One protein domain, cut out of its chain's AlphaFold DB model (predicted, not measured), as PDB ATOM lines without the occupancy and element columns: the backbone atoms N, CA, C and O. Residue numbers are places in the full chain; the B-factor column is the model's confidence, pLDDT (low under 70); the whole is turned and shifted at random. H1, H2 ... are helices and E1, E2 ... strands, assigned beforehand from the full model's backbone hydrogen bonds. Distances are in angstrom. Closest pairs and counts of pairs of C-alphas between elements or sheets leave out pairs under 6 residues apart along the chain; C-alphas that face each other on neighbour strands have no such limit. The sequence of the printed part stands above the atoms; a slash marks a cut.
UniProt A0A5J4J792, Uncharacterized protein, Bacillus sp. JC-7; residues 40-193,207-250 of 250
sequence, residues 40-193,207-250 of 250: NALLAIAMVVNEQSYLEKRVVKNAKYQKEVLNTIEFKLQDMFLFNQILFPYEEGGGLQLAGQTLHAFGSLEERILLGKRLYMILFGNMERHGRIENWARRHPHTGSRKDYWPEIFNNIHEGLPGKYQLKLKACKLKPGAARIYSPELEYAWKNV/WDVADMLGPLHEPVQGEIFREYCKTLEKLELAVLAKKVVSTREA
ATOM      1  N   ASN A  40     312.413 239.562 308.658       93.31
ATOM      2  CA  ASN A  40     312.462 240.306 307.398       93.31
ATOM      3  C   ASN A  40     311.570 241.556 307.414       93.31
ATOM      4  O   ASN A  40     311.912 242.551 306.773       93.31
ATOM      5  N   ALA A  41     310.435 241.511 308.119       92.94
ATOM      6  CA  ALA A  41     309.501 242.629 308.161       92.94
ATOM      7  C   ALA A  41     310.083 243.775 308.986       92.94
ATOM      8  O   ALA A  41     310.100 244.916 308.521       92.94
ATOM      9  N   LEU A  42     310.638 243.462 310.158       94.94
ATOM     10  CA  LEU A  42     311.327 244.442 310.991       94.94
ATOM     11  C   LEU A  42     312.519 245.062 310.256       94.94
ATOM     12  O   LEU A  42     312.650 246.285 310.239       94.94
ATOM     13  N   LEU A  43     313.349 244.249 309.589       95.38
ATOM     14  CA  LEU A  43     314.486 244.750 308.811       95.38
ATOM     15  C   LEU A  43     314.037 245.713 307.702       95.38
ATOM     16  O   LEU A  43     314.629 246.780 307.536       95.38
ATOM     17  N   ALA A  44     312.990 245.364 306.950       94.75
ATOM     18  CA  ALA A  44     312.477 246.213 305.878       94.75
ATOM     19  C   ALA A  44     311.916 247.541 306.412       94.75
ATOM     20  O   ALA A  44     312.212 248.604 305.863       94.75
ATOM     21  N   ILE A  45     311.160 247.502 307.513       95.38
ATOM     22  CA  ILE A  45     310.643 248.710 308.172       95.38
ATOM     23  C   ILE A  45     311.796 249.573 308.690       95.38
ATOM     24  O   ILE A  45     311.804 250.784 308.472       95.38
ATOM     25  N   ALA A  46     312.804 248.972 309.316       96.31
ATOM     26  CA  ALA A  46     313.983 249.690 309.780       96.31
ATOM     27  C   ALA A  46     314.753 250.346 308.624       96.31
ATOM     28  O   ALA A  46     315.194 251.487 308.751       96.31
ATOM     29  N   MET A  47     314.858 249.685 307.468       95.31
ATOM     30  CA  MET A  47     315.438 250.296 306.270       95.31
ATOM     31  C   MET A  47     314.656 251.535 305.818       95.31
ATOM     32  O   MET A  47     315.276 252.562 305.541       95.31
ATOM     33  N   VAL A  48     313.318 251.471 305.811       95.56
ATOM     34  CA  VAL A  48     312.454 252.630 305.520       95.56
ATOM     35  C   VAL A  48     312.729 253.764 306.508       95.56
ATOM     36  O   VAL A  48     312.978 254.894 306.091       95.56
ATOM     37  N   VAL A  49     312.731 253.475 307.811       95.94
ATOM     38  CA  VAL A  49     312.998 254.474 308.859       95.94
ATOM     39  C   VAL A  49     314.377 255.108 308.680       95.94
ATOM     40  O   VAL A  49     314.504 256.333 308.748       95.94
ATOM     41  N   ASN A  50     315.401 254.299 308.400       95.44
ATOM     42  CA  ASN A  50     316.764 254.773 308.199       95.44
ATOM     43  C   ASN A  50     316.887 255.693 306.980       95.44
ATOM     44  O   ASN A  50     317.498 256.754 307.084       95.44
ATOM     45  N   GLU A  51     316.304 255.316 305.843       94.12
ATOM     46  CA  GLU A  51     316.346 256.128 304.625       94.12
ATOM     47  C   GLU A  51     315.587 257.447 304.805       94.12
ATOM     48  O   GLU A  51     316.127 258.521 304.534       94.12
ATOM     49  N   GLN A  52     314.362 257.393 305.337       94.38
ATOM     50  CA  GLN A  52     313.548 258.596 305.518       94.38
ATOM     51  C   GLN A  52     314.161 259.564 306.537       94.38
ATOM     52  O   GLN A  52     314.148 260.779 306.313       94.38
ATOM     53  N   SER A  53     314.764 259.047 307.612       94.50
ATOM     54  CA  SER A  53     315.473 259.864 308.606       94.50
ATOM     55  C   SER A  53     316.785 260.435 308.061       94.50
ATOM     56  O   SER A  53     317.154 261.570 308.374       94.50
ATOM     57  N   TYR A  54     317.479 259.694 307.192       93.19
ATOM     58  CA  TYR A  54     318.672 260.181 306.504       93.19
ATOM     59  C   TYR A  54     318.352 261.360 305.571       93.19
ATOM     60  O   TYR A  54     319.067 262.371 305.588       93.19
ATOM     61  N   LEU A  55     317.257 261.258 304.807       92.00
ATOM     62  CA  LEU A  55     316.769 262.304 303.901       92.00
ATOM     63  C   LEU A  55     316.243 263.537 304.643       92.00
ATOM     64  O   LEU A  55     316.365 264.652 304.135       92.00
ATOM     65  N   GLU A  56     315.690 263.367 305.844       92.69
ATOM     66  CA  GLU A  56     315.072 264.452 306.610       92.69
ATOM     67  C   GLU A  56     316.018 265.641 306.806       92.69
ATOM     68  O   GLU A  56     315.667 266.781 306.510       92.69
ATOM     69  N   LYS A  57     317.248 265.396 307.265       87.88
ATOM     70  CA  LYS A  57     318.207 266.482 307.514       87.88
ATOM     71  C   LYS A  57     318.817 267.034 306.222       87.88
ATOM     72  O   LYS A  57     319.046 268.237 306.127       87.88
ATOM     73  N   ARG A  58     319.093 266.160 305.252       89.31
ATOM     74  CA  ARG A  58     319.933 266.457 304.075       89.31
ATOM     75  C   ARG A  58     319.153 266.984 302.879       89.31
ATOM     76  O   ARG A  58     319.680 267.753 302.082       89.31
ATOM     77  N   VAL A  59     317.890 266.587 302.766       88.88
ATOM     78  CA  VAL A  59     317.009 266.975 301.665       88.88
ATOM     79  C   VAL A  59     315.867 267.825 302.191       88.88
ATOM     80  O   VAL A  59     315.721 268.973 301.782       88.88
ATOM     81  N   VAL A  60     315.090 267.300 303.140       88.94
ATOM     82  CA  VAL A  60     313.837 267.945 303.549       88.94
ATOM     83  C   VAL A  60     314.095 269.228 304.329       88.94
ATOM     84  O   VAL A  60     313.496 270.246 304.019       88.94
ATOM     85  N   LYS A  61     315.018 269.239 305.291       89.81
ATOM     86  CA  LYS A  61     315.360 270.434 306.090       89.81
ATOM     87  C   LYS A  61     316.438 271.319 305.469       89.81
ATOM     88  O   LYS A  61     316.766 272.366 306.024       89.81
ATOM     89  N   ASN A  62     316.998 270.926 304.330       90.00
ATOM     90  CA  ASN A  62     318.041 271.700 303.680       90.00
ATOM     91  C   ASN A  62     317.463 273.015 303.134       90.00
ATOM     92  O   ASN A  62     316.515 273.009 302.348       90.00
ATOM     93  N   ALA A  63     318.057 274.145 303.525       89.25
ATOM     94  CA  ALA A  63     317.557 275.476 303.183       89.25
ATOM     95  C   ALA A  63     317.447 275.712 301.666       89.25
ATOM     96  O   ALA A  63     316.518 276.382 301.211       89.25
ATOM     97  N   LYS A  64     318.365 275.135 300.880       88.81
ATOM     98  CA  LYS A  64     318.345 275.242 299.421       88.81
ATOM     99  C   LYS A  64     317.121 274.531 298.846       88.81
ATOM    100  O   LYS A  64     316.321 275.169 298.171       88.81
ATOM    101  N   TYR A  65     316.926 273.251 299.165       86.56
ATOM    102  CA  TYR A  65     315.783 272.477 298.658       86.56
ATOM    103  C   TYR A  65     314.444 272.973 299.210       86.56
ATOM    104  O   TYR A  65     313.444 272.984 298.493       86.56
ATOM    105  N   GLN A  66     314.425 273.470 300.447       88.69
ATOM    106  CA  GLN A  66     313.266 274.159 301.006       88.69
ATOM    107  C   GLN A  66     312.867 275.360 300.154       88.69
ATOM    108  O   GLN A  66     311.695 275.512 299.827       88.69
ATOM    109  N   LYS A  67     313.818 276.212 299.770       87.69
ATOM    110  CA  LYS A  67     313.536 277.409 298.970       87.69
ATOM    111  C   LYS A  67     313.204 277.080 297.514       87.69
ATOM    112  O   LYS A  67     312.267 277.648 296.965       87.69
ATOM    113  N   GLU A  68     313.985 276.203 296.894       86.75
ATOM    114  CA  GLU A  68     313.930 275.939 295.452       86.75
ATOM    115  C   GLU A  68     312.859 274.916 295.057       86.75
ATOM    116  O   GLU A  68     312.444 274.899 293.903       86.75
ATOM    117  N   VAL A  69     312.403 274.072 295.991       84.81
ATOM    118  CA  VAL A  69     311.445 272.993 295.707       84.81
ATOM    119  C   VAL A  69     310.266 273.037 296.674       84.81
ATOM    120  O   VAL A  69     309.154 273.345 296.257       84.81
ATOM    121  N   LEU A  70     310.482 272.783 297.968       81.44
ATOM    122  CA  LEU A  70     309.382 272.476 298.900       81.44
ATOM    123  C   LEU A  70     308.471 273.676 299.206       81.44
ATOM    124  O   LEU A  70     307.272 273.505 299.420       81.44
ATOM    125  N   ASN A  71     309.011 274.897 299.204       85.31
ATOM    126  CA  ASN A  71     308.231 276.116 299.434       85.31
ATOM    127  C   ASN A  71     307.681 276.758 298.163       85.31
ATOM    128  O   ASN A  71     306.986 277.773 298.269       85.31
ATOM    129  N   THR A  72     307.951 276.176 296.993       85.94
ATOM    130  CA  THR A  72     307.371 276.653 295.735       85.94
ATOM    131  C   THR A  72     305.858 276.444 295.732       85.94
ATOM    132  O   THR A  72     305.329 275.515 296.352       85.94
ATOM    133  N   ILE A  73     305.142 277.337 295.050       80.75
ATOM    134  CA  ILE A  73     303.682 277.248 294.935       80.75
ATOM    135  C   ILE A  73     303.319 275.971 294.175       80.75
ATOM    136  O   ILE A  73     302.398 275.259 294.560       80.75
ATOM    137  N   GLU A  74     304.085 275.643 293.140       81.69
ATOM    138  CA  GLU A  74     303.928 274.446 292.324       81.69
ATOM    139  C   GLU A  74     303.974 273.174 293.171       81.69
ATOM    140  O   GLU A  74     303.074 272.342 293.059       81.69
ATOM    141  N   PHE A  75     304.972 273.040 294.050       80.88
ATOM    142  CA  PHE A  75     305.101 271.872 294.922       80.88
ATOM    143  C   PHE A  75     303.948 271.780 295.927       80.88
ATOM    144  O   PHE A  75     303.342 270.722 296.083       80.88
ATOM    145  N   LYS A  76     303.581 272.898 296.563       80.31
ATOM    146  CA  LYS A  76     302.452 272.939 297.507       80.31
ATOM    147  C   LYS A  76     301.128 272.587 296.837       80.31
ATOM    148  O   LYS A  76     300.312 271.895 297.436       80.31
ATOM    149  N   LEU A  77     300.917 273.022 295.595       77.94
ATOM    150  CA  LEU A  77     299.741 272.637 294.816       77.94
ATOM    151  C   LEU A  77     299.768 271.147 294.465       77.94
ATOM    152  O   LEU A  77     298.731 270.501 294.563       77.94
ATOM    153  N   GLN A  78     300.918 270.581 294.091       78.75
ATOM    154  CA  GLN A  78     301.037 269.140 293.837       78.75
ATOM    155  C   GLN A  78     300.697 268.306 295.075       78.75
ATOM    156  O   GLN A  78     299.953 267.332 294.959       78.75
ATOM    157  N   ASP A  79     301.204 268.706 296.241       77.75
ATOM    158  CA  ASP A  79     300.916 268.050 297.518       77.75
ATOM    159  C   ASP A  79     299.435 268.219 297.901       77.75
ATOM    160  O   ASP A  79     298.757 267.238 298.180       77.75
ATOM    161  N   MET A  80     298.872 269.428 297.783       76.19
ATOM    162  CA  MET A  80     297.451 269.702 298.056       76.19
ATOM    163  C   MET A  80     296.502 268.927 297.130       76.19
ATOM    164  O   MET A  80     295.447 268.462 297.563       76.19
ATOM    165  N   PHE A  81     296.843 268.798 295.845       76.31
ATOM    166  CA  PHE A  81     296.023 268.075 294.871       76.31
ATOM    167  C   PHE A  81     296.308 266.576 294.813       76.31
ATOM    168  O   PHE A  81     295.645 265.882 294.033       76.31
ATOM    169  N   LEU A  82     297.218 266.075 295.656       80.19
ATOM    170  CA  LEU A  82     297.514 264.651 295.793       80.19
ATOM    171  C   LEU A  82     298.084 264.034 294.507       80.19
ATOM    172  O   LEU A  82     297.731 262.929 294.095       80.19
ATOM    173  N   PHE A  83     298.962 264.777 293.833       81.25
ATOM    174  CA  PHE A  83     299.559 264.358 292.562       81.25
ATOM    175  C   PHE A  83     300.756 263.415 292.728       81.25
ATOM    176  O   PHE A  83     301.197 262.804 291.753       81.25
ATOM    177  N   ASN A  84     301.260 263.271 293.952       82.75
ATOM    178  CA  ASN A  84     302.390 262.412 294.276       82.75
ATOM    179  C   ASN A  84     301.893 261.011 294.625       82.75
ATOM    180  O   ASN A  84     301.436 260.765 295.736       82.75
ATOM    181  N   GLN A  85     301.972 260.088 293.671       91.25
ATOM    182  CA  GLN A  85     301.514 258.713 293.852       91.25
ATOM    183  C   GLN A  85     302.622 257.731 293.500       91.25
ATOM    184  O   GLN A  85     303.308 257.895 292.489       91.25
ATOM    185  N   ILE A  86     302.779 256.706 294.334       93.31
ATOM    186  CA  ILE A  86     303.693 255.589 294.094       93.31
ATOM    187  C   ILE A  86     302.852 254.416 293.615       93.31
ATOM    188  O   ILE A  86     301.892 254.030 294.281       93.31
ATOM    189  N   LEU A  87     303.209 253.881 292.448       95.25
ATOM    190  CA  LEU A  87     302.427 252.887 291.724       95.25
ATOM    191  C   LEU A  87     303.246 251.608 291.518       95.25
ATOM    192  O   LEU A  87     304.408 251.660 291.127       95.25
ATOM    193  N   PHE A  88     302.594 250.469 291.711       96.69
ATOM    194  CA  PHE A  88     303.075 249.133 291.397       96.69
ATOM    195  C   PHE A  88     302.155 248.524 290.338       96.69
ATOM    196  O   PHE A  88     301.069 248.030 290.667       96.69
ATOM    197  N   PRO A  89     302.536 248.612 289.058       96.06
ATOM    198  CA  PRO A  89     301.793 247.976 287.985       96.06
ATOM    199  C   PRO A  89     301.912 246.452 288.040       96.06
ATOM    200  O   PRO A  89     302.951 245.894 288.394       96.06
ATOM    201  N   TYR A  90     300.820 245.782 287.690       95.69
ATOM    202  CA  TYR A  90     300.768 244.337 287.501       95.69
ATOM    203  C   TYR A  90     299.651 243.971 286.522       95.69
ATOM    204  O   TYR A  90     298.787 244.786 286.209       95.69
ATOM    205  N   GLU A  91     299.665 242.736 286.028       93.25
ATOM    206  CA  GLU A  91     298.620 242.215 285.144       93.25
ATOM    207  C   GLU A  91     297.644 241.326 285.921       93.25
ATOM    208  O   GLU A  91     298.048 240.465 286.706       93.25
ATOM    209  N   GLU A  92     296.351 241.511 285.676       91.44
ATOM    210  CA  GLU A  92     295.277 240.666 286.203       91.44
ATOM    211  C   GLU A  92     294.087 240.683 285.240       91.44
ATOM    212  O   GLU A  92     293.712 241.734 284.718       91.44
ATOM    213  N   GLY A  93     293.499 239.512 284.973       87.44
ATOM    214  CA  GLY A  93     292.329 239.402 284.093       87.44
ATOM    215  C   GLY A  93     292.569 239.886 282.655       87.44
ATOM    216  O   GLY A  93     291.626 240.309 281.993       87.44
ATOM    217  N   GLY A  94     293.821 239.862 282.182       84.94
ATOM    218  CA  GLY A  94     294.207 240.339 280.848       84.94
ATOM    219  C   GLY A  94     294.343 241.861 280.717       84.94
ATOM    220  O   GLY A  94     294.471 242.354 279.600       84.94
ATOM    221  N   GLY A  95     294.315 242.608 281.826       88.81
ATOM    222  CA  GLY A  95     294.479 244.061 281.833       88.81
ATOM    223  C   GLY A  95     295.494 244.555 282.863       88.81
ATOM    224  O   GLY A  95     295.856 243.844 283.802       88.81
ATOM    225  N   LEU A  96     295.927 245.804 282.681       91.81
ATOM    226  CA  LEU A  96     296.751 246.533 283.640       91.81
ATOM    227  C   LEU A  96     295.958 246.817 284.919       91.81
ATOM    228  O   LEU A  96     294.878 247.408 284.875       91.81
ATOM    229  N   GLN A  97     296.555 246.487 286.055       94.31
ATOM    230  CA  GLN A  97     296.152 246.954 287.371       94.31
ATOM    231  C   GLN A  97     297.253 247.815 287.979       94.31
ATOM    232  O   GLN A  97     298.430 247.687 287.638       94.31
ATOM    233  N   LEU A  98     296.862 248.688 288.904       95.38
ATOM    234  CA  LEU A  98     297.781 249.530 289.661       95.38
ATOM    235  C   LEU A  98     297.492 249.364 291.147       95.38
ATOM    236  O   LEU A  98     296.412 249.740 291.621       95.38
ATOM    237  N   ALA A  99     298.475 248.832 291.869       96.31
ATOM    238  CA  ALA A  99     298.530 248.937 293.315       96.31
ATOM    239  C   ALA A  99     299.361 250.161 293.721       96.31
ATOM    240  O   ALA A  99     300.169 250.635 292.930       96.31
ATOM    241  N   GLY A 100     299.194 250.694 294.925       95.44
ATOM    242  CA  GLY A 100     299.985 251.837 295.360       95.44
ATOM    243  C   GLY A 100     299.332 252.668 296.445       95.44
ATOM    244  O   GLY A 100     298.303 252.296 297.008       95.44
ATOM    245  N   GLN A 101     299.962 253.802 296.729       93.94
ATOM    246  CA  GLN A 101     299.486 254.785 297.695       93.94
ATOM    247  C   GLN A 101     299.799 256.196 297.220       93.94
ATOM    248  O   GLN A 101     300.792 256.447 296.526       93.94
ATOM    249  N   THR A 102     298.953 257.114 297.658       89.69
ATOM    250  CA  THR A 102     299.176 258.541 297.509       89.69
ATOM    251  C   THR A 102     299.993 259.050 298.685       89.69
ATOM    252  O   THR A 102     299.776 258.679 299.841       89.69
ATOM    253  N   LEU A 103     300.986 259.871 298.379       84.00
ATOM    254  CA  LEU A 103     301.788 260.564 299.367       84.00
ATOM    255  C   LEU A 103     301.066 261.851 299.762       84.00
ATOM    256  O   LEU A 103     300.752 262.686 298.914       84.00
ATOM    257  N   HIS A 104     300.849 261.995 301.062       79.75
ATOM    258  CA  HIS A 104     300.284 263.180 301.686       79.75
ATOM    259  C   HIS A 104     301.366 263.876 302.510       79.75
ATOM    260  O   HIS A 104     302.181 263.197 303.136       79.75
ATOM    261  N   ALA A 105     301.352 265.210 302.536       79.00
ATOM    262  CA  ALA A 105     302.172 266.018 303.434       79.00
ATOM    263  C   ALA A 105     303.658 265.621 303.407       79.00
ATOM    264  O   ALA A 105     304.248 265.320 304.447       79.00
ATOM    265  N   PHE A 106     304.281 265.643 302.221       78.75
ATOM    266  CA  PHE A 106     305.659 265.154 302.030       78.75
ATOM    267  C   PHE A 106     306.683 265.723 303.023       78.75
ATOM    268  O   PHE A 106     307.676 265.065 303.316       78.75
ATOM    269  N   GLY A 107     306.464 266.922 303.569       80.69
ATOM    270  CA  GLY A 107     307.338 267.512 304.586       80.69
ATOM    271  C   GLY A 107     307.404 266.742 305.914       80.69
ATOM    272  O   GLY A 107     308.403 266.868 306.619       80.69
ATOM    273  N   SER A 108     306.404 265.922 306.254       89.88
ATOM    274  CA  SER A 108     306.365 265.160 307.509       89.88
ATOM    275  C   SER A 108     307.190 263.874 307.421       89.88
ATOM    276  O   SER A 108     306.926 263.008 306.588       89.88
ATOM    277  N   LEU A 109     308.188 263.729 308.301       91.12
ATOM    278  CA  LEU A 109     308.981 262.500 308.412       91.12
ATOM    279  C   LEU A 109     308.105 261.289 308.757       91.12
ATOM    280  O   LEU A 109     308.252 260.232 308.148       91.12
ATOM    281  N   GLU A 110     307.189 261.463 309.707       91.69
ATOM    282  CA  GLU A 110     306.286 260.408 310.159       91.69
ATOM    283  C   GLU A 110     305.408 259.899 309.012       91.69
ATOM    284  O   GLU A 110     305.366 258.696 308.764       91.69
ATOM    285  N   GLU A 111     304.806 260.800 308.229       90.50
ATOM    286  CA  GLU A 111     303.970 260.418 307.083       90.50
ATOM    287  C   GLU A 111     304.755 259.657 306.017       90.50
ATOM    288  O   GLU A 111     304.260 258.674 305.463       90.50
ATOM    289  N   ARG A 112     306.005 260.056 305.746       92.44
ATOM    290  CA  ARG A 112     306.858 259.331 304.794       92.44
ATOM    291  C   ARG A 112     307.232 257.937 305.298       92.44
ATOM    292  O   ARG A 112     307.244 256.992 304.510       92.44
ATOM    293  N   ILE A 113     307.507 257.785 306.596       93.75
ATOM    294  CA  ILE A 113     307.774 256.476 307.209       93.75
ATOM    295  C   ILE A 113     306.517 255.601 307.157       93.75
ATOM    296  O   ILE A 113     306.592 254.454 306.711       93.75
ATOM    297  N   LEU A 114     305.359 256.135 307.550       93.25
ATOM    298  CA  LEU A 114     304.081 255.423 307.493       93.25
ATOM    299  C   LEU A 114     303.732 255.012 306.061       93.25
ATOM    300  O   LEU A 114     303.339 253.867 305.837       93.25
ATOM    301  N   LEU A 115     303.942 255.891 305.077       93.06
ATOM    302  CA  LEU A 115     303.785 255.559 303.663       93.06
ATOM    303  C   LEU A 115     304.685 254.387 303.262       93.06
ATOM    304  O   LEU A 115     304.199 253.441 302.646       93.06
ATOM    305  N   GLY A 116     305.967 254.408 303.633       94.19
ATOM    306  CA  GLY A 116     306.890 253.311 303.337       94.19
ATOM    307  C   GLY A 116     306.439 251.980 303.946       94.19
ATOM    308  O   GLY A 116     306.445 250.958 303.257       94.19
ATOM    309  N   LYS A 117     305.939 251.988 305.189       94.38
ATOM    310  CA  LYS A 117     305.335 250.798 305.811       94.38
ATOM    311  C   LYS A 117     304.096 250.313 305.050       94.38
ATOM    312  O   LYS A 117     303.956 249.114 304.810       94.38
ATOM    313  N   ARG A 118     303.208 251.225 304.632       94.62
ATOM    314  CA  ARG A 118     302.005 250.879 303.850       94.62
ATOM    315  C   ARG A 118     302.385 250.263 302.505       94.62
ATOM    316  O   ARG A 118     301.826 249.239 302.119       94.62
ATOM    317  N   LEU A 119     303.370 250.833 301.813       95.00
ATOM    318  CA  LEU A 119     303.885 250.302 300.548       95.00
ATOM    319  C   LEU A 119     304.518 248.917 300.724       95.00
ATOM    320  O   LEU A 119     304.261 248.036 299.907       95.00
ATOM    321  N   TYR A 120     305.271 248.695 301.808       94.31
ATOM    322  CA  TYR A 120     305.784 247.369 302.156       94.31
ATOM    323  C   TYR A 120     304.642 246.355 302.311       94.31
ATOM    324  O   TYR A 120     304.673 245.291 301.696       94.31
ATOM    325  N   MET A 121     303.586 246.699 303.053       93.75
ATOM    326  CA  MET A 121     302.414 245.824 303.194       93.75
ATOM    327  C   MET A 121     301.702 245.561 301.862       93.75
ATOM    328  O   MET A 121     301.253 244.444 301.626       93.75
ATOM    329  N   ILE A 122     301.618 246.549 300.968       94.38
ATOM    330  CA  ILE A 122     301.022 246.366 299.634       94.38
ATOM    331  C   ILE A 122     301.833 245.384 298.788       94.38
ATOM    332  O   ILE A 122     301.240 244.567 298.081       94.38
ATOM    333  N   LEU A 123     303.162 245.477 298.852       94.50
ATOM    334  CA  LEU A 123     304.076 244.652 298.066       94.50
ATOM    335  C   LEU A 123     304.225 243.235 298.609       94.50
ATOM    336  O   LEU A 123     304.319 242.313 297.808       94.50
ATOM    337  N   PHE A 124     304.276 243.062 299.929       93.06
ATOM    338  CA  PHE A 124     304.670 241.798 300.565       93.06
ATOM    339  C   PHE A 124     303.570 241.164 301.425       93.06
ATOM    340  O   PHE A 124     303.677 239.997 301.788       93.06
ATOM    341  N   GLY A 125     302.488 241.889 301.728       91.06
ATOM    342  CA  GLY A 125     301.361 241.375 302.518       91.06
ATOM    343  C   GLY A 125     300.410 240.457 301.742       91.06
ATOM    344  O   GLY A 125     299.586 239.780 302.350       91.06
ATOM    345  N   ASN A 126     300.511 240.407 300.409       92.19
ATOM    346  CA  ASN A 126     299.746 239.496 299.556       92.19
ATOM    347  C   ASN A 126     300.689 238.820 298.548       92.19
ATOM    348  O   ASN A 126     301.139 239.460 297.600       92.19
ATOM    349  N   MET A 127     300.973 237.527 298.748       93.50
ATOM    350  CA  MET A 127     301.938 236.770 297.934       93.50
ATOM    351  C   MET A 127     301.536 236.647 296.459       93.50
ATOM    352  O   MET A 127     302.397 236.657 295.582       93.50
ATOM    353  N   GLU A 128     300.240 236.554 296.162       94.25
ATOM    354  CA  GLU A 128     299.760 236.471 294.782       94.25
ATOM    355  C   GLU A 128     299.998 237.792 294.046       94.25
ATOM    356  O   GLU A 128     300.586 237.816 292.962       94.25
ATOM    357  N   ARG A 129     299.597 238.912 294.658       94.12
ATOM    358  CA  ARG A 129     299.858 240.249 294.117       94.12
ATOM    359  C   ARG A 129     301.359 240.502 293.993       94.12
ATOM    360  O   ARG A 129     301.787 241.000 292.956       94.12
ATOM    361  N   HIS A 130     302.144 240.129 295.005       95.81
ATOM    362  CA  HIS A 130     303.601 240.230 294.994       95.81
ATOM    363  C   HIS A 130     304.202 239.566 293.750       95.81
ATOM    364  O   HIS A 130     304.876 240.229 292.963       95.81
ATOM    365  N   GLY A 131     303.886 238.285 293.525       97.06
ATOM    366  CA  GLY A 131     304.404 237.537 292.382       97.06
ATOM    367  C   GLY A 131     303.980 238.139 291.040       97.06
ATOM    368  O   GLY A 131     304.756 238.140 290.086       97.06
ATOM    369  N   ARG A 132     302.774 238.711 290.946       96.62
ATOM    370  CA  ARG A 132     302.322 239.412 289.730       96.62
ATOM    371  C   ARG A 132     303.079 240.718 289.492       96.62
ATOM    372  O   ARG A 132     303.462 240.972 288.351       96.62
ATOM    373  N   ILE A 133     303.317 241.516 290.535       96.81
ATOM    374  CA  ILE A 133     304.113 242.754 290.456       96.81
ATOM    375  C   ILE A 133     305.555 242.428 290.055       96.81
ATOM    376  O   ILE A 133     306.086 243.038 289.129       96.81
ATOM    377  N   GLU A 134     306.178 241.434 290.691       97.12
ATOM    378  CA  GLU A 134     307.543 241.007 290.359       97.12
ATOM    379  C   GLU A 134     307.639 240.529 288.902       97.12
ATOM    380  O   GLU A 134     308.500 240.981 288.144       97.12
ATOM    381  N   ASN A 135     306.718 239.660 288.475       96.50
ATOM    382  CA  ASN A 135     306.669 239.166 287.098       96.50
ATOM    383  C   ASN A 135     306.427 240.281 286.081       96.50
ATOM    384  O   ASN A 135     306.927 240.201 284.956       96.50
ATOM    385  N   TRP A 136     305.641 241.297 286.437       96.88
ATOM    386  CA  TRP A 136     305.457 242.471 285.597       96.88
ATOM    387  C   TRP A 136     306.775 243.249 285.484       96.88
ATOM    388  O   TRP A 136     307.254 243.446 284.369       96.88
ATOM    389  N   ALA A 137     307.428 243.577 286.603       95.94
ATOM    390  CA  ALA A 137     308.664 244.366 286.617       95.94
ATOM    391  C   ALA A 137     309.813 243.674 285.866       95.94
ATOM    392  O   ALA A 137     310.564 244.311 285.132       95.94
ATOM    393  N   ARG A 138     309.920 242.342 285.967       95.81
ATOM    394  CA  ARG A 138     310.917 241.555 285.220       95.81
ATOM    395  C   ARG A 138     310.720 241.587 283.705       95.81
ATOM    396  O   ARG A 138     311.691 241.425 282.971       95.81
ATOM    397  N   ARG A 139     309.478 241.722 283.235       95.38
ATOM    398  CA  ARG A 139     309.132 241.720 281.802       95.38
ATOM    399  C   ARG A 139     309.148 243.109 281.171       95.38
ATOM    400  O   ARG A 139     309.166 243.192 279.947       95.38
ATOM    401  N   HIS A 140     309.149 244.167 281.978       94.19
ATOM    402  CA  HIS A 140     309.020 245.546 281.518       94.19
ATOM    403  C   HIS A 140     310.241 246.370 281.951       94.19
ATOM    404  O   HIS A 140     310.234 246.952 283.036       94.19
ATOM    405  N   PRO A 141     311.305 246.434 281.126       93.25
ATOM    406  CA  PRO A 141     312.425 247.333 281.370       93.25
ATOM    407  C   PRO A 141     311.949 248.782 281.506       93.25
ATOM    408  O   PRO A 141     311.164 249.265 280.692       93.25
ATOM    409  N   HIS A 142     312.446 249.475 282.526       93.38
ATOM    410  CA  HIS A 142     312.026 250.836 282.832       93.38
ATOM    411  C   HIS A 142     312.869 251.874 282.089       93.38
ATOM    412  O   HIS A 142     314.083 251.944 282.274       93.38
ATOM    413  N   THR A 143     312.208 252.724 281.311       94.94
ATOM    414  CA  THR A 143     312.771 253.934 280.692       94.94
ATOM    415  C   THR A 143     312.581 255.171 281.577       94.94
ATOM    416  O   THR A 143     313.172 256.227 281.343       94.94
ATOM    417  N   GLY A 144     311.717 255.065 282.592       93.25
ATOM    418  CA  GLY A 144     311.259 256.190 283.412       93.25
ATOM    419  C   GLY A 144     310.081 256.949 282.793       93.25
ATOM    420  O   GLY A 144     309.563 257.884 283.403       93.25
ATOM    421  N   SER A 145     309.614 256.530 281.613       95.94
ATOM    422  CA  SER A 145     308.363 257.004 281.035       95.94
ATOM    423  C   SER A 145     307.166 256.266 281.632       95.94
ATOM    424  O   SER A 145     307.171 255.052 281.810       95.94
ATOM    425  N   ARG A 146     306.046 256.970 281.821       95.19
ATOM    426  CA  ARG A 146     304.756 256.341 282.153       95.19
ATOM    427  C   ARG A 146     304.205 255.454 281.033       95.19
ATOM    428  O   ARG A 146     303.290 254.667 281.269       95.19
ATOM    429  N   LYS A 147     304.769 255.555 279.824       96.19
ATOM    430  CA  LYS A 147     304.515 254.620 278.721       96.19
ATOM    431  C   LYS A 147     304.890 253.185 279.096       96.19
ATOM    432  O   LYS A 147     304.240 252.276 278.596       96.19
ATOM    433  N   ASP A 148     305.872 252.998 279.982       95.62
ATOM    434  CA  ASP A 148     306.348 251.673 280.397       95.62
ATOM    435  C   ASP A 148     305.221 250.818 280.983       95.62
ATOM    436  O   ASP A 148     305.190 249.611 280.766       95.62
ATOM    437  N   TYR A 149     304.281 251.443 281.703       94.81
ATOM    438  CA  TYR A 149     303.170 250.735 282.335       94.81
ATOM    439  C   TYR A 149     301.798 251.036 281.744       94.81
ATOM    440  O   TYR A 149     300.898 250.231 281.945       94.81
ATOM    441  N   TRP A 150     301.597 252.152 281.030       94.69
ATOM    442  CA  TRP A 150     300.279 252.494 280.472       94.69
ATOM    443  C   TRP A 150     300.367 253.127 279.065       94.69
ATOM    444  O   TRP A 150     300.046 254.309 278.876       94.69
ATOM    445  N   PRO A 151     300.810 252.358 278.050       93.94
ATOM    446  CA  PRO A 151     301.083 252.847 276.690       93.94
ATOM    447  C   PRO A 151     299.837 253.287 275.896       93.94
ATOM    448  O   PRO A 151     299.956 253.974 274.872       93.94
ATOM    449  N   GLU A 152     298.638 252.914 276.347       92.44
ATOM    450  CA  GLU A 152     297.360 253.347 275.772       92.44
ATOM    451  C   GLU A 152     297.068 254.823 276.070       92.44
ATOM    452  O   GLU A 152     296.393 255.490 275.286       92.44
ATOM    453  N   ILE A 153     297.576 255.343 277.193       93.75
ATOM    454  CA  ILE A 153     297.372 256.734 277.616       93.75
ATOM    455  C   ILE A 153     298.632 257.570 277.426       93.75
ATOM    456  O   ILE A 153     298.517 258.750 277.086       93.75
ATOM    457  N   PHE A 154     299.818 256.993 277.617       95.12
ATOM    458  CA  PHE A 154     301.083 257.719 277.549       95.12
ATOM    459  C   PHE A 154     301.902 257.364 276.312       95.12
ATOM    460  O   PHE A 154     301.878 256.237 275.822       95.12
ATOM    461  N   ASN A 155     302.685 258.327 275.826       95.75
ATOM    462  CA  ASN A 155     303.720 258.074 274.830       95.75
ATOM    463  C   ASN A 155     304.975 258.915 275.100       95.75
ATOM    464  O   ASN A 155     304.881 260.032 275.602       95.75
ATOM    465  N   ASN A 156     306.141 258.398 274.718       94.50
ATOM    466  CA  ASN A 156     307.435 259.084 274.800       94.50
ATOM    467  C   ASN A 156     307.714 259.992 273.592       94.50
ATOM    468  O   ASN A 156     308.747 260.646 273.543       94.50
ATOM    469  N   ILE A 157     306.776 260.078 272.645       92.31
ATOM    470  CA  ILE A 157     306.810 260.998 271.506       92.31
ATOM    471  C   ILE A 157     305.704 262.037 271.687       92.31
ATOM    472  O   ILE A 157     304.565 261.702 272.026       92.31
ATOM    473  N   HIS A 158     306.027 263.309 271.453       90.19
ATOM    474  CA  HIS A 158     305.046 264.385 271.522       90.19
ATOM    475  C   HIS A 158     304.159 264.399 270.266       90.19
ATOM    476  O   HIS A 158     304.447 265.069 269.282       90.19
ATOM    477  N   GLU A 159     303.048 263.668 270.320       87.62
ATOM    478  CA  GLU A 159     302.067 263.545 269.225       87.62
ATOM    479  C   GLU A 159     301.172 264.784 269.043       87.62
ATOM    480  O   GLU A 159     300.463 264.911 268.048       87.62
ATOM    481  N   GLY A 160     301.141 265.683 270.031       77.94
ATOM    482  CA  GLY A 160     300.260 266.848 270.006       77.94
ATOM    483  C   GLY A 160     300.710 267.894 268.989       77.94
ATOM    484  O   GLY A 160     301.884 268.261 268.958       77.94
ATOM    485  N   LEU A 161     299.759 268.430 268.221       75.31
ATOM    486  CA  LEU A 161     300.001 269.574 267.345       75.31
ATOM    487  C   LEU A 161     300.258 270.854 268.167       75.31
ATOM    488  O   LEU A 161     299.651 271.032 269.231       75.31
ATOM    489  N   PRO A 162     301.113 271.773 267.681       69.75
ATOM    490  CA  PRO A 162     301.253 273.102 268.269       69.75
ATOM    491  C   PRO A 162     299.900 273.829 268.278       69.75
ATOM    492  O   PRO A 162     299.213 273.877 267.261       69.75
ATOM    493  N   GLY A 163     299.498 274.395 269.422       72.31
ATOM    494  CA  GLY A 163     298.245 275.147 269.531       72.31
ATOM    495  C   GLY A 163     297.541 275.025 270.885       72.31
ATOM    496  O   GLY A 163     298.167 274.817 271.933       72.31
ATOM    497  N   LYS A 164     296.210 275.189 270.868       73.00
ATOM    498  CA  LYS A 164     295.363 275.110 272.067       73.00
ATOM    499  C   LYS A 164     295.385 273.692 272.633       73.00
ATOM    500  O   LYS A 164     295.124 272.725 271.924       73.00
ATOM    501  N   TYR A 165     295.679 273.581 273.926       82.00
ATOM    502  CA  TYR A 165     295.627 272.301 274.626       82.00
ATOM    503  C   TYR A 165     294.184 271.808 274.715       82.00
ATOM    504  O   TYR A 165     293.281 272.585 275.028       82.00
ATOM    505  N   GLN A 166     293.978 270.524 274.446       84.69
ATOM    506  CA  GLN A 166     292.681 269.867 274.528       84.69
ATOM    507  C   GLN A 166     292.753 268.768 275.581       84.69
ATOM    508  O   GLN A 166     293.762 268.077 275.674       84.69
ATOM    509  N   LEU A 167     291.674 268.607 276.348       89.12
ATOM    510  CA  LEU A 167     291.546 267.531 277.330       89.12
ATOM    511  C   LEU A 167     291.513 266.178 276.614       89.12
ATOM    512  O   LEU A 167     290.594 265.946 275.817       89.12
ATOM    513  N   LYS A 168     292.458 265.294 276.924       90.88
ATOM    514  CA  LYS A 168     292.672 264.015 276.235       90.88
ATOM    515  C   LYS A 168     291.928 262.868 276.898       90.88
ATOM    516  O   LYS A 168     291.520 261.944 276.198       90.88
ATOM    517  N   LEU A 169     291.713 262.927 278.208       91.62
ATOM    518  CA  LEU A 169     291.098 261.859 278.985       91.62
ATOM    519  C   LEU A 169     289.606 262.088 279.239       91.62
ATOM    520  O   LEU A 169     289.116 263.215 279.355       91.62
ATOM    521  N   LYS A 170     288.872 260.977 279.302       87.31
ATOM    522  CA  LYS A 170     287.515 260.882 279.845       87.31
ATOM    523  C   LYS A 170     287.312 259.489 280.431       87.31
ATOM    524  O   LYS A 170     287.412 258.509 279.694       87.31
ATOM    525  N   ALA A 171     286.982 259.404 281.718       86.25
ATOM    526  CA  ALA A 171     286.735 258.140 282.413       86.25
ATOM    527  C   ALA A 171     287.901 257.148 282.242       86.25
ATOM    528  O   ALA A 171     287.704 255.990 281.867       86.25
ATOM    529  N   CYS A 172     289.125 257.628 282.484       84.56
ATOM    530  CA  CYS A 172     290.363 256.837 282.407       84.56
ATOM    531  C   CYS A 172     290.686 256.277 281.017       84.56
ATOM    532  O   CYS A 172     291.431 255.307 280.899       84.56
ATOM    533  N   LYS A 173     290.112 256.855 279.960       89.75
ATOM    534  CA  LYS A 173     290.383 256.470 278.577       89.75
ATOM    535  C   LYS A 173     290.696 257.691 277.740       89.75
ATOM    536  O   LYS A 173     290.168 258.780 277.978       89.75
ATOM    537  N   LEU A 174     291.538 257.483 276.739       92.19
ATOM    538  CA  LEU A 174     291.807 258.480 275.722       92.19
ATOM    539  C   LEU A 174     290.529 258.732 274.909       92.19
ATOM    540  O   LEU A 174     289.835 257.791 274.513       92.19
ATOM    541  N   LYS A 175     290.186 260.000 274.678       92.69
ATOM    542  CA  LYS A 175     289.062 260.362 273.809       92.69
ATOM    543  C   LYS A 175     289.360 259.943 272.365       92.69
ATOM    544  O   LYS A 175     290.520 259.986 271.953       92.69
ATOM    545  N   PRO A 176     288.333 259.602 271.565       89.69
ATOM    546  CA  PRO A 176     288.522 259.312 270.149       89.69
ATOM    547  C   PRO A 176     289.270 260.447 269.439       89.69
ATOM    548  O   PRO A 176     288.870 261.606 269.536       89.69
ATOM    549  N   GLY A 177     290.369 260.111 268.763       87.38
ATOM    550  CA  GLY A 177     291.208 261.068 268.034       87.38
ATOM    551  C   GLY A 177     292.114 261.958 268.896       87.38
ATOM    552  O   GLY A 177     292.859 262.761 268.339       87.38
ATOM    553  N   ALA A 178     292.091 261.840 270.229       91.06
ATOM    554  CA  ALA A 178     293.027 262.570 271.078       91.06
ATOM    555  C   ALA A 178     294.427 261.943 271.017       91.06
ATOM    556  O   ALA A 178     294.578 260.725 271.023       91.06
ATOM    557  N   ALA A 179     295.457 262.789 270.994       92.25
ATOM    558  CA  ALA A 179     296.848 262.363 271.128       92.25
ATOM    559  C   ALA A 179     297.137 261.883 272.558       92.25
ATOM    560  O   ALA A 179     296.615 262.470 273.513       92.25
ATOM    561  N   ARG A 180     298.030 260.902 272.729       94.12
ATOM    562  CA  ARG A 180     298.437 260.407 274.056       94.12
ATOM    563  C   ARG A 180     299.111 261.495 274.891       94.12
ATOM    564  O   ARG A 180     299.574 262.528 274.387       94.12
ATOM    565  N   ILE A 181     299.124 261.315 276.207       92.94
ATOM    566  CA  ILE A 181     299.834 262.200 277.130       92.94
ATOM    567  C   ILE A 181     301.334 261.988 276.934       92.94
ATOM    568  O   ILE A 181     301.837 260.871 277.025       92.94
ATOM    569  N   TYR A 182     302.047 263.079 276.662       93.38
ATOM    570  CA  TYR A 182     303.492 263.031 276.514       93.38
ATOM    571  C   TYR A 182     304.145 262.703 277.862       93.38
ATOM    572  O   TYR A 182     303.917 263.398 278.854       93.38
ATOM    573  N   SER A 183     304.943 261.644 277.880       95.12
ATOM    574  CA  SER A 183     305.772 261.218 278.999       95.12
ATOM    575  C   SER A 183     307.141 260.832 278.440       95.12
ATOM    576  O   SER A 183     307.285 259.708 277.958       95.12
ATOM    577  N   PRO A 184     308.136 261.732 278.461       95.94
ATOM    578  CA  PRO A 184     309.479 261.402 277.995       95.94
ATOM    579  C   PRO A 184     310.112 260.297 278.845       95.94
ATOM    580  O   PRO A 184     309.657 260.011 279.954       95.94
ATOM    581  N   GLU A 185     311.169 259.698 278.311       95.94
ATOM    582  CA  GLU A 185     312.090 258.864 279.088       95.94
ATOM    583  C   GLU A 185     312.900 259.742 280.048       95.94
ATOM    584  O   GLU A 185     313.019 260.957 279.848       95.94
ATOM    585  N   LEU A 186     313.448 259.131 281.101       93.25
ATOM    586  CA  LEU A 186     314.088 259.847 282.207       93.25
ATOM    587  C   LEU A 186     315.202 260.796 281.734       93.25
ATOM    588  O   LEU A 186     315.268 261.939 282.184       93.25
ATOM    589  N   GLU A 187     316.023 260.343 280.784       93.25
ATOM    590  CA  GLU A 187     317.158 261.093 280.228       93.25
ATOM    591  C   GLU A 187     316.760 262.362 279.459       93.25
ATOM    592  O   GLU A 187     317.548 263.302 279.356       93.25
ATOM    593  N   TYR A 188     315.520 262.425 278.963       93.75
ATOM    594  CA  TYR A 188     314.975 263.600 278.275       93.75
ATOM    595  C   TYR A 188     314.083 264.457 279.181       93.75
ATOM    596  O   TYR A 188     313.693 265.560 278.793       93.75
ATOM    597  N   ALA A 189     313.726 263.960 280.368       91.06
ATOM    598  CA  ALA A 189     312.849 264.652 281.305       91.06
ATOM    599  C   ALA A 189     313.599 265.698 282.144       91.06
ATOM    600  O   ALA A 189     313.088 266.801 282.352       91.06
ATOM    601  N   TRP A 190     314.819 265.382 282.589       87.81
ATOM    602  CA  TRP A 190     315.653 266.278 283.391       87.81
ATOM    603  C   TRP A 190     317.094 266.300 282.891       87.81
ATOM    604  O   TRP A 190     317.629 265.298 282.428       87.81
ATOM    605  N   LYS A 191     317.744 267.459 283.014       90.56
ATOM    606  CA  LYS A 191     319.183 267.573 282.759       90.56
ATOM    607  C   LYS A 191     319.956 266.876 283.876       90.56
ATOM    608  O   LYS A 191     319.530 266.913 285.027       90.56
ATOM    609  N   ASN A 192     321.129 266.343 283.548       90.50
ATOM    610  CA  ASN A 192     322.064 265.854 284.557       90.50
ATOM    611  C   ASN A 192     322.430 266.975 285.538       90.50
ATOM    612  O   ASN A 192     322.720 268.104 285.131       90.50
ATOM    613  N   VAL A 193     322.436 266.643 286.827       87.56
ATOM    614  CA  VAL A 193     322.797 267.552 287.918       87.56
ATOM    615  C   VAL A 193     323.967 266.951 288.684       87.56
ATOM    616  O   VAL A 193     323.973 265.763 288.997       87.56
ATOM    617  N   TRP A 207     316.479 257.039 321.330       88.94
ATOM    618  CA  TRP A 207     315.797 255.746 321.258       88.94
ATOM    619  C   TRP A 207     314.342 255.839 320.789       88.94
ATOM    620  O   TRP A 207     313.795 254.819 320.390       88.94
ATOM    621  N   ASP A 208     313.756 257.039 320.741       88.19
ATOM    622  CA  ASP A 208     312.361 257.285 320.332       88.19
ATOM    623  C   ASP A 208     312.040 256.741 318.925       88.19
ATOM    624  O   ASP A 208     310.897 256.468 318.581       88.19
ATOM    625  N   VAL A 209     313.064 256.517 318.092       89.56
ATOM    626  CA  VAL A 209     312.904 255.850 316.791       89.56
ATOM    627  C   VAL A 209     312.353 254.423 316.900       89.56
ATOM    628  O   VAL A 209     311.792 253.915 315.931       89.56
ATOM    629  N   ALA A 210     312.499 253.770 318.055       88.94
ATOM    630  CA  ALA A 210     311.956 252.441 318.301       88.94
ATOM    631  C   ALA A 210     310.426 252.425 318.174       88.94
ATOM    632  O   ALA A 210     309.877 251.462 317.640       88.94
ATOM    633  N   ASP A 211     309.746 253.516 318.535       88.44
ATOM    634  CA  ASP A 211     308.293 253.641 318.368       88.44
ATOM    635  C   ASP A 211     307.900 253.563 316.882       88.44
ATOM    636  O   ASP A 211     306.876 252.986 316.507       88.44
ATOM    637  N   MET A 212     308.776 254.042 315.993       89.69
ATOM    638  CA  MET A 212     308.586 253.964 314.545       89.69
ATOM    639  C   MET A 212     308.834 252.567 313.973       89.69
ATOM    640  O   MET A 212     308.524 252.349 312.804       89.69
ATOM    641  N   LEU A 213     309.349 251.605 314.739       91.81
ATOM    642  CA  LEU A 213     309.504 250.214 314.295       91.81
ATOM    643  C   LEU A 213     308.242 249.373 314.512       91.81
ATOM    644  O   LEU A 213     308.130 248.292 313.936       91.81
ATOM    645  N   GLY A 214     307.277 249.882 315.286       86.88
ATOM    646  CA  GLY A 214     306.020 249.191 315.553       86.88
ATOM    647  C   GLY A 214     305.242 248.825 314.279       86.88
ATOM    648  O   GLY A 214     305.362 249.511 313.250       86.88
ATOM    649  N   PRO A 215     304.435 247.750 314.321       79.19
ATOM    650  CA  PRO A 215     303.636 247.317 313.182       79.19
ATOM    651  C   PRO A 215     302.588 248.371 312.807       79.19
ATOM    652  O   PRO A 215     302.184 249.198 313.623       79.19
ATOM    653  N   LEU A 216     302.113 248.328 311.562       82.94
ATOM    654  CA  LEU A 216     300.905 249.066 311.203       82.94
ATOM    655  C   LEU A 216     299.692 248.356 311.808       82.94
ATOM    656  O   LEU A 216     299.533 247.146 311.656       82.94
ATOM    657  N   HIS A 217     298.836 249.122 312.475       75.00
ATOM    658  CA  HIS A 217     297.614 248.603 313.090       75.00
ATOM    659  C   HIS A 217     296.404 248.632 312.146       75.00
ATOM    660  O   HIS A 217     295.369 248.049 312.458       75.00
ATOM    661  N   GLU A 218     296.532 249.278 310.986       78.19
ATOM    662  CA  GLU A 218     295.432 249.485 310.048       78.19
ATOM    663  C   GLU A 218     295.561 248.603 308.797       78.19
ATOM    664  O   GLU A 218     296.666 248.432 308.265       78.19
ATOM    665  N   PRO A 219     294.442 248.055 308.285       78.19
ATOM    666  CA  PRO A 219     294.444 247.341 307.019       78.19
ATOM    667  C   PRO A 219     294.796 248.297 305.874       78.19
ATOM    668  O   PRO A 219     294.191 249.355 305.714       78.19
ATOM    669  N   VAL A 220     295.758 247.902 305.041       84.62
ATOM    670  CA  VAL A 220     296.219 248.726 303.919       84.62
ATOM    671  C   VAL A 220     295.502 248.317 302.635       84.62
ATOM    672  O   VAL A 220     295.707 247.218 302.113       84.62
ATOM    673  N   GLN A 221     294.684 249.218 302.087       82.94
ATOM    674  CA  GLN A 221     294.099 249.040 300.760       82.94
ATOM    675  C   GLN A 221     295.110 249.455 299.687       82.94
ATOM    676  O   GLN A 221     295.629 250.565 299.696       82.94
ATOM    677  N   GLY A 222     295.405 248.547 298.756       85.81
ATOM    678  CA  GLY A 222     296.401 248.790 297.710       85.81
ATOM    679  C   GLY A 222     295.840 249.340 296.402       85.81
ATOM    680  O   GLY A 222     296.623 249.750 295.564       85.81
ATOM    681  N   GLU A 223     294.526 249.320 296.180       90.19
ATOM    682  CA  GLU A 223     293.931 249.714 294.896       90.19
ATOM    683  C   GLU A 223     293.971 251.234 294.696       90.19
ATOM    684  O   GLU A 223     293.269 251.967 295.388       90.19
ATOM    685  N   ILE A 224     294.741 251.710 293.712       93.56
ATOM    686  CA  ILE A 224     294.911 253.153 293.450       93.56
ATOM    687  C   ILE A 224     294.462 253.579 292.048       93.56
ATOM    688  O   ILE A 224     294.339 254.769 291.765       93.56
ATOM    689  N   PHE A 225     294.152 252.633 291.157       91.75
ATOM    690  CA  PHE A 225     293.871 252.912 289.743       91.75
ATOM    691  C   PHE A 225     292.848 254.044 289.525       91.75
ATOM    692  O   PHE A 225     293.081 254.973 288.750       91.75
ATOM    693  N   ARG A 226     291.710 253.992 290.233       90.00
ATOM    694  CA  ARG A 226     290.645 255.004 290.109       90.00
ATOM    695  C   ARG A 226     291.089 256.376 290.604       90.00
ATOM    696  O   ARG A 226     290.701 257.386 290.020       90.00
ATOM    697  N   GLU A 227     291.863 256.418 291.681       91.75
ATOM    698  CA  GLU A 227     292.387 257.662 292.234       91.75
ATOM    699  C   GLU A 227     293.418 258.276 291.290       91.75
ATOM    700  O   GLU A 227     293.295 259.445 290.931       91.75
ATOM    701  N   TYR A 228     294.357 257.467 290.795       93.00
ATOM    702  CA  TYR A 228     295.357 257.910 289.831       93.00
ATOM    703  C   TYR A 228     294.730 258.449 288.546       93.00
ATOM    704  O   TYR A 228     295.102 259.516 288.060       93.00
ATOM    705  N   CYS A 229     293.700 257.779 288.037       91.25
ATOM    706  CA  CYS A 229     292.941 258.274 286.897       91.25
ATOM    707  C   CYS A 229     292.324 259.662 287.145       91.25
ATOM    708  O   CYS A 229     292.488 260.564 286.323       91.25
ATOM    709  N   LYS A 230     291.661 259.866 288.292       90.75
ATOM    710  CA  LYS A 230     291.110 261.183 288.658       90.75
ATOM    711  C   LYS A 230     292.210 262.237 288.773       90.75
ATOM    712  O   LYS A 230     292.001 263.383 288.382       90.75
ATOM    713  N   THR A 231     293.374 261.860 289.294       91.56
ATOM    714  CA  THR A 231     294.558 262.722 289.364       91.56
ATOM    715  C   THR A 231     295.014 263.164 287.972       91.56
ATOM    716  O   THR A 231     295.244 264.356 287.764       91.56
ATOM    717  N   LEU A 232     295.058 262.263 286.986       91.94
ATOM    718  CA  LEU A 232     295.396 262.621 285.603       91.94
ATOM    719  C   LEU A 232     294.379 263.588 284.981       91.94
ATOM    720  O   LEU A 232     294.778 264.577 284.369       91.94
ATOM    721  N   GLU A 233     293.081 263.358 285.178       91.25
ATOM    722  CA  GLU A 233     292.035 264.270 284.685       91.25
ATOM    723  C   GLU A 233     292.146 265.667 285.325       91.25
ATOM    724  O   GLU A 233     292.051 266.684 284.632       91.25
ATOM    725  N   LYS A 234     292.420 265.739 286.637       90.25
ATOM    726  CA  LYS A 234     292.680 267.006 287.344       90.25
ATOM    727  C   LYS A 234     293.918 267.724 286.805       90.25
ATOM    728  O   LYS A 234     293.884 268.943 286.641       90.25
ATOM    729  N   LEU A 235     294.991 266.990 286.511       88.56
ATOM    730  CA  LEU A 235     296.212 267.548 285.926       88.56
ATOM    731  C   LEU A 235     295.947 268.170 284.550       88.56
ATOM    732  O   LEU A 235     296.400 269.284 284.291       88.56
ATOM    733  N   GLU A 236     295.173 267.510 283.685       89.50
ATOM    734  CA  GLU A 236     294.805 268.082 282.381       89.50
ATOM    735  C   GLU A 236     293.984 269.371 282.525       89.50
ATOM    736  O   GLU A 236     294.224 270.346 281.805       89.50
ATOM    737  N   LEU A 237     293.045 269.407 283.477       88.94
ATOM    738  CA  LEU A 237     292.263 270.610 283.780       88.94
ATOM    739  C   LEU A 237     293.149 271.754 284.289       88.94
ATOM    740  O   LEU A 237     292.982 272.893 283.851       88.94
ATOM    741  N   ALA A 238     294.120 271.461 285.157       86.25
ATOM    742  CA  ALA A 238     295.073 272.453 285.651       86.25
ATOM    743  C   ALA A 238     295.950 273.020 284.520       86.25
ATOM    744  O   ALA A 238     296.150 274.234 284.439       86.25
ATOM    745  N   VAL A 239     296.425 272.168 283.602       86.00
ATOM    746  CA  VAL A 239     297.186 272.597 282.414       86.00
ATOM    747  C   VAL A 239     296.336 273.489 281.510       86.00
ATOM    748  O   VAL A 239     296.821 274.518 281.030       86.00
ATOM    749  N   LEU A 240     295.070 273.126 281.290       86.94
ATOM    750  CA  LEU A 240     294.143 273.927 280.496       86.94
ATOM    751  C   LEU A 240     293.914 275.305 281.129       86.94
ATOM    752  O   LEU A 240     294.053 276.317 280.443       86.94
ATOM    753  N   ALA A 241     293.623 275.351 282.432       86.12
ATOM    754  CA  ALA A 241     293.421 276.594 283.171       86.12
ATOM    755  C   ALA A 241     294.662 277.498 283.107       86.12
ATOM    756  O   ALA A 241     294.539 278.672 282.758       86.12
ATOM    757  N   LYS A 242     295.861 276.943 283.340       83.88
ATOM    758  CA  LYS A 242     297.129 277.682 283.244       83.88
ATOM    759  C   LYS A 242     297.315 278.314 281.865       83.88
ATOM    760  O   LYS A 242     297.626 279.496 281.779       83.88
ATOM    761  N   LYS A 243     297.077 277.561 280.785       81.25
ATOM    762  CA  LYS A 243     297.198 278.098 279.419       81.25
ATOM    763  C   LYS A 243     296.198 279.216 279.137       81.25
ATOM    764  O   LYS A 243     296.587 280.191 278.509       81.25
ATOM    765  N   VAL A 244     294.953 279.091 279.605       80.12
ATOM    766  CA  VAL A 244     293.925 280.134 279.437       80.12
ATOM    767  C   VAL A 244     294.321 281.422 280.160       80.12
ATOM    768  O   VAL A 244     294.192 282.495 279.572       80.12
ATOM    769  N   VAL A 245     294.825 281.324 281.395       76.12
ATOM    770  CA  VAL A 245     295.314 282.481 282.165       76.12
ATOM    771  C   VAL A 245     296.497 283.140 281.457       76.12
ATOM    772  O   VAL A 245     296.433 284.330 281.173       76.12
ATOM    773  N   SER A 246     297.513 282.371 281.050       71.94
ATOM    774  CA  SER A 246     298.686 282.926 280.360       71.94
ATOM    775  C   SER A 246     298.359 283.577 279.010       71.94
ATOM    776  O   SER A 246     299.028 284.524 278.624       71.94
ATOM    777  N   THR A 247     297.326 283.119 278.292       62.56
ATOM    778  CA  THR A 247     296.852 283.791 277.063       62.56
ATOM    779  C   THR A 247     296.003 285.040 277.306       62.56
ATOM    780  O   THR A 247     295.693 285.732 276.346       62.56
ATOM    781  N   ARG A 248     295.564 285.309 278.542       57.66
ATOM    782  CA  ARG A 248     294.862 286.556 278.900       57.66
ATOM    783  C   ARG A 248     295.817 287.655 279.373       57.66
ATOM    784  O   ARG A 248     295.411 288.810 279.410       57.66
ATOM    785  N   GLU A 249     297.039 287.289 279.753       48.47
ATOM    786  CA  GLU A 249     298.094 288.200 280.222       48.47
ATOM    787  C   GLU A 249     299.097 288.597 279.117       48.47
ATOM    788  O   GLU A 249     299.967 289.430 279.368       48.47
ATOM    789  N   ALA A 250     298.980 288.013 277.917       46.78
ATOM    790  CA  ALA A 250     299.789 288.298 276.728       46.78
ATOM    791  C   ALA A 250     298.961 289.031 275.666       46.78
ATOM    792  O   ALA A 250     299.538 289.904 274.981       46.78
TER     793      ALA A 250
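What this domain is: This is residues 40 to 193 and 207 to 250 of the 250 residues of an uncharacterized protein of Bacillus sp. JC-7 (UniProt A0A5J4J792). A hairpin of two strands, E1 and E2, forms the middle, with H5 crossing E1 near the hairpin's turn, H4 along one side of it and the start of H8 packed on E2. H1 packs on the far side of H4 with the short H7 on it, H2 and H3 lead from the end of H1 back toward the hairpin, and away from H1 lie the long H8 and a large looped region, residues 140 to 185, that ends in the short H6. The printed part has 198 residues with eight named helices and two named strands, in the order H1, H2, H3, E1, E2, H4, H5, H6, H7, H8; the sheet, E1 - E2, is antiparallel. The class is mostly helix. The whole is compact, with a radius of gyration of the C-alphas of 19.0 A, and spans 57 by 47 by 32 A.

How they stand to each other: H1, residues 40 to 60, and H2, residues 63 to 70, only just touch, with 3 pairs of C-alphas within 8 A, and only at the corner by their link; the closest C-alphas are those of Val 59 and Tyr 65, 6.4 A apart. H2 and H3, residues 73 to 80, are close but not clearly touching, with the C-alphas of Val 69 and Phe 75 closest at 6.5 A. E1, residues 85 to 92, and E2, residues 95 to 102, are a hairpin, antiparallel at 155 degrees between their directions. Across it N 88 and O 99 are 2.7 A apart and N 97 and O 90 are 2.8 A apart, both within hydrogen-bond range. H4, residues 109 to 124, comes closest to E2 with the C-alphas of Leu 119 and Gly 100, 6.7 A apart. H4 touches H1, the C-alphas of Ile 113 and Val 49 being closest at 5.8 A; they run opposite ways at a tilt of 35.0 degrees, only just steep. H4 and H5, residues 127 to 139, touch only at the corner by their link, closest at the C-alphas of Leu 123 and His 130, 5.4 A, and stand about perpendicular at 88 degrees. H5 and E1 come closest at the C-alphas of Ile 133 and Tyr 90, 4.7 A. H6, residues 186 to 189, touches no helix and is apart from E1 and E2. H7, residues 207 to 213, touches H1 residues 42 to 49 alone, closest at the C-alphas of Leu 213 and Ala 46, 6.4 A, at a steep tilt of 60 degrees. H8, residues 225 to 246, touches no helix; its closest C-alpha to E2 is that of Phe 225, 5.2 A from that of Leu 98. In H3, H4, H5 and H8 every O i to N i+4 pair is within hydrogen-bond range, against 15 of 17 in H1, 3 of 4 in H2 and 0 of 3 in H7, where 4 of 4 O i to N i+3 pairs are; H6 is too short for an O i to N i+4 pair.

Where its parts are: H1 begins at C-alpha 40, (312.462, 240.306, 307.398), and is 27.9 A long from first to last C-alpha. H2 and H3 have eight residues each. E1 is 20.6 A long and begins at C-alpha 85, (301.514, 258.713, 293.852); E2 is 21.9 A long. H4 measures 22.6 A and H5 18.3 A. H6 has four residues and H7 seven. H8, the longest helix, measures 31.8 A and ends at C-alpha 246, (298.686, 282.926, 280.360).

The domain as a whole: The two C-alphas farthest apart are those of Gly 177 and Trp 207, 58.9 A. Residues 194 to 206 are not printed, and C-alphas 193 and 207 are 36.1 A apart across the cut. The links H5 to H6, 46 residues, and H7 to H8, 11 residues, are long. In the first, residues 154 to 155 pair with residues 181 to 182, parallel. Residues 245 to 250 stand free, of which 250 is the chain's last. The mean pLDDT of the printed part is 88.9; residue 162 and residues 247 to 250 are under 70.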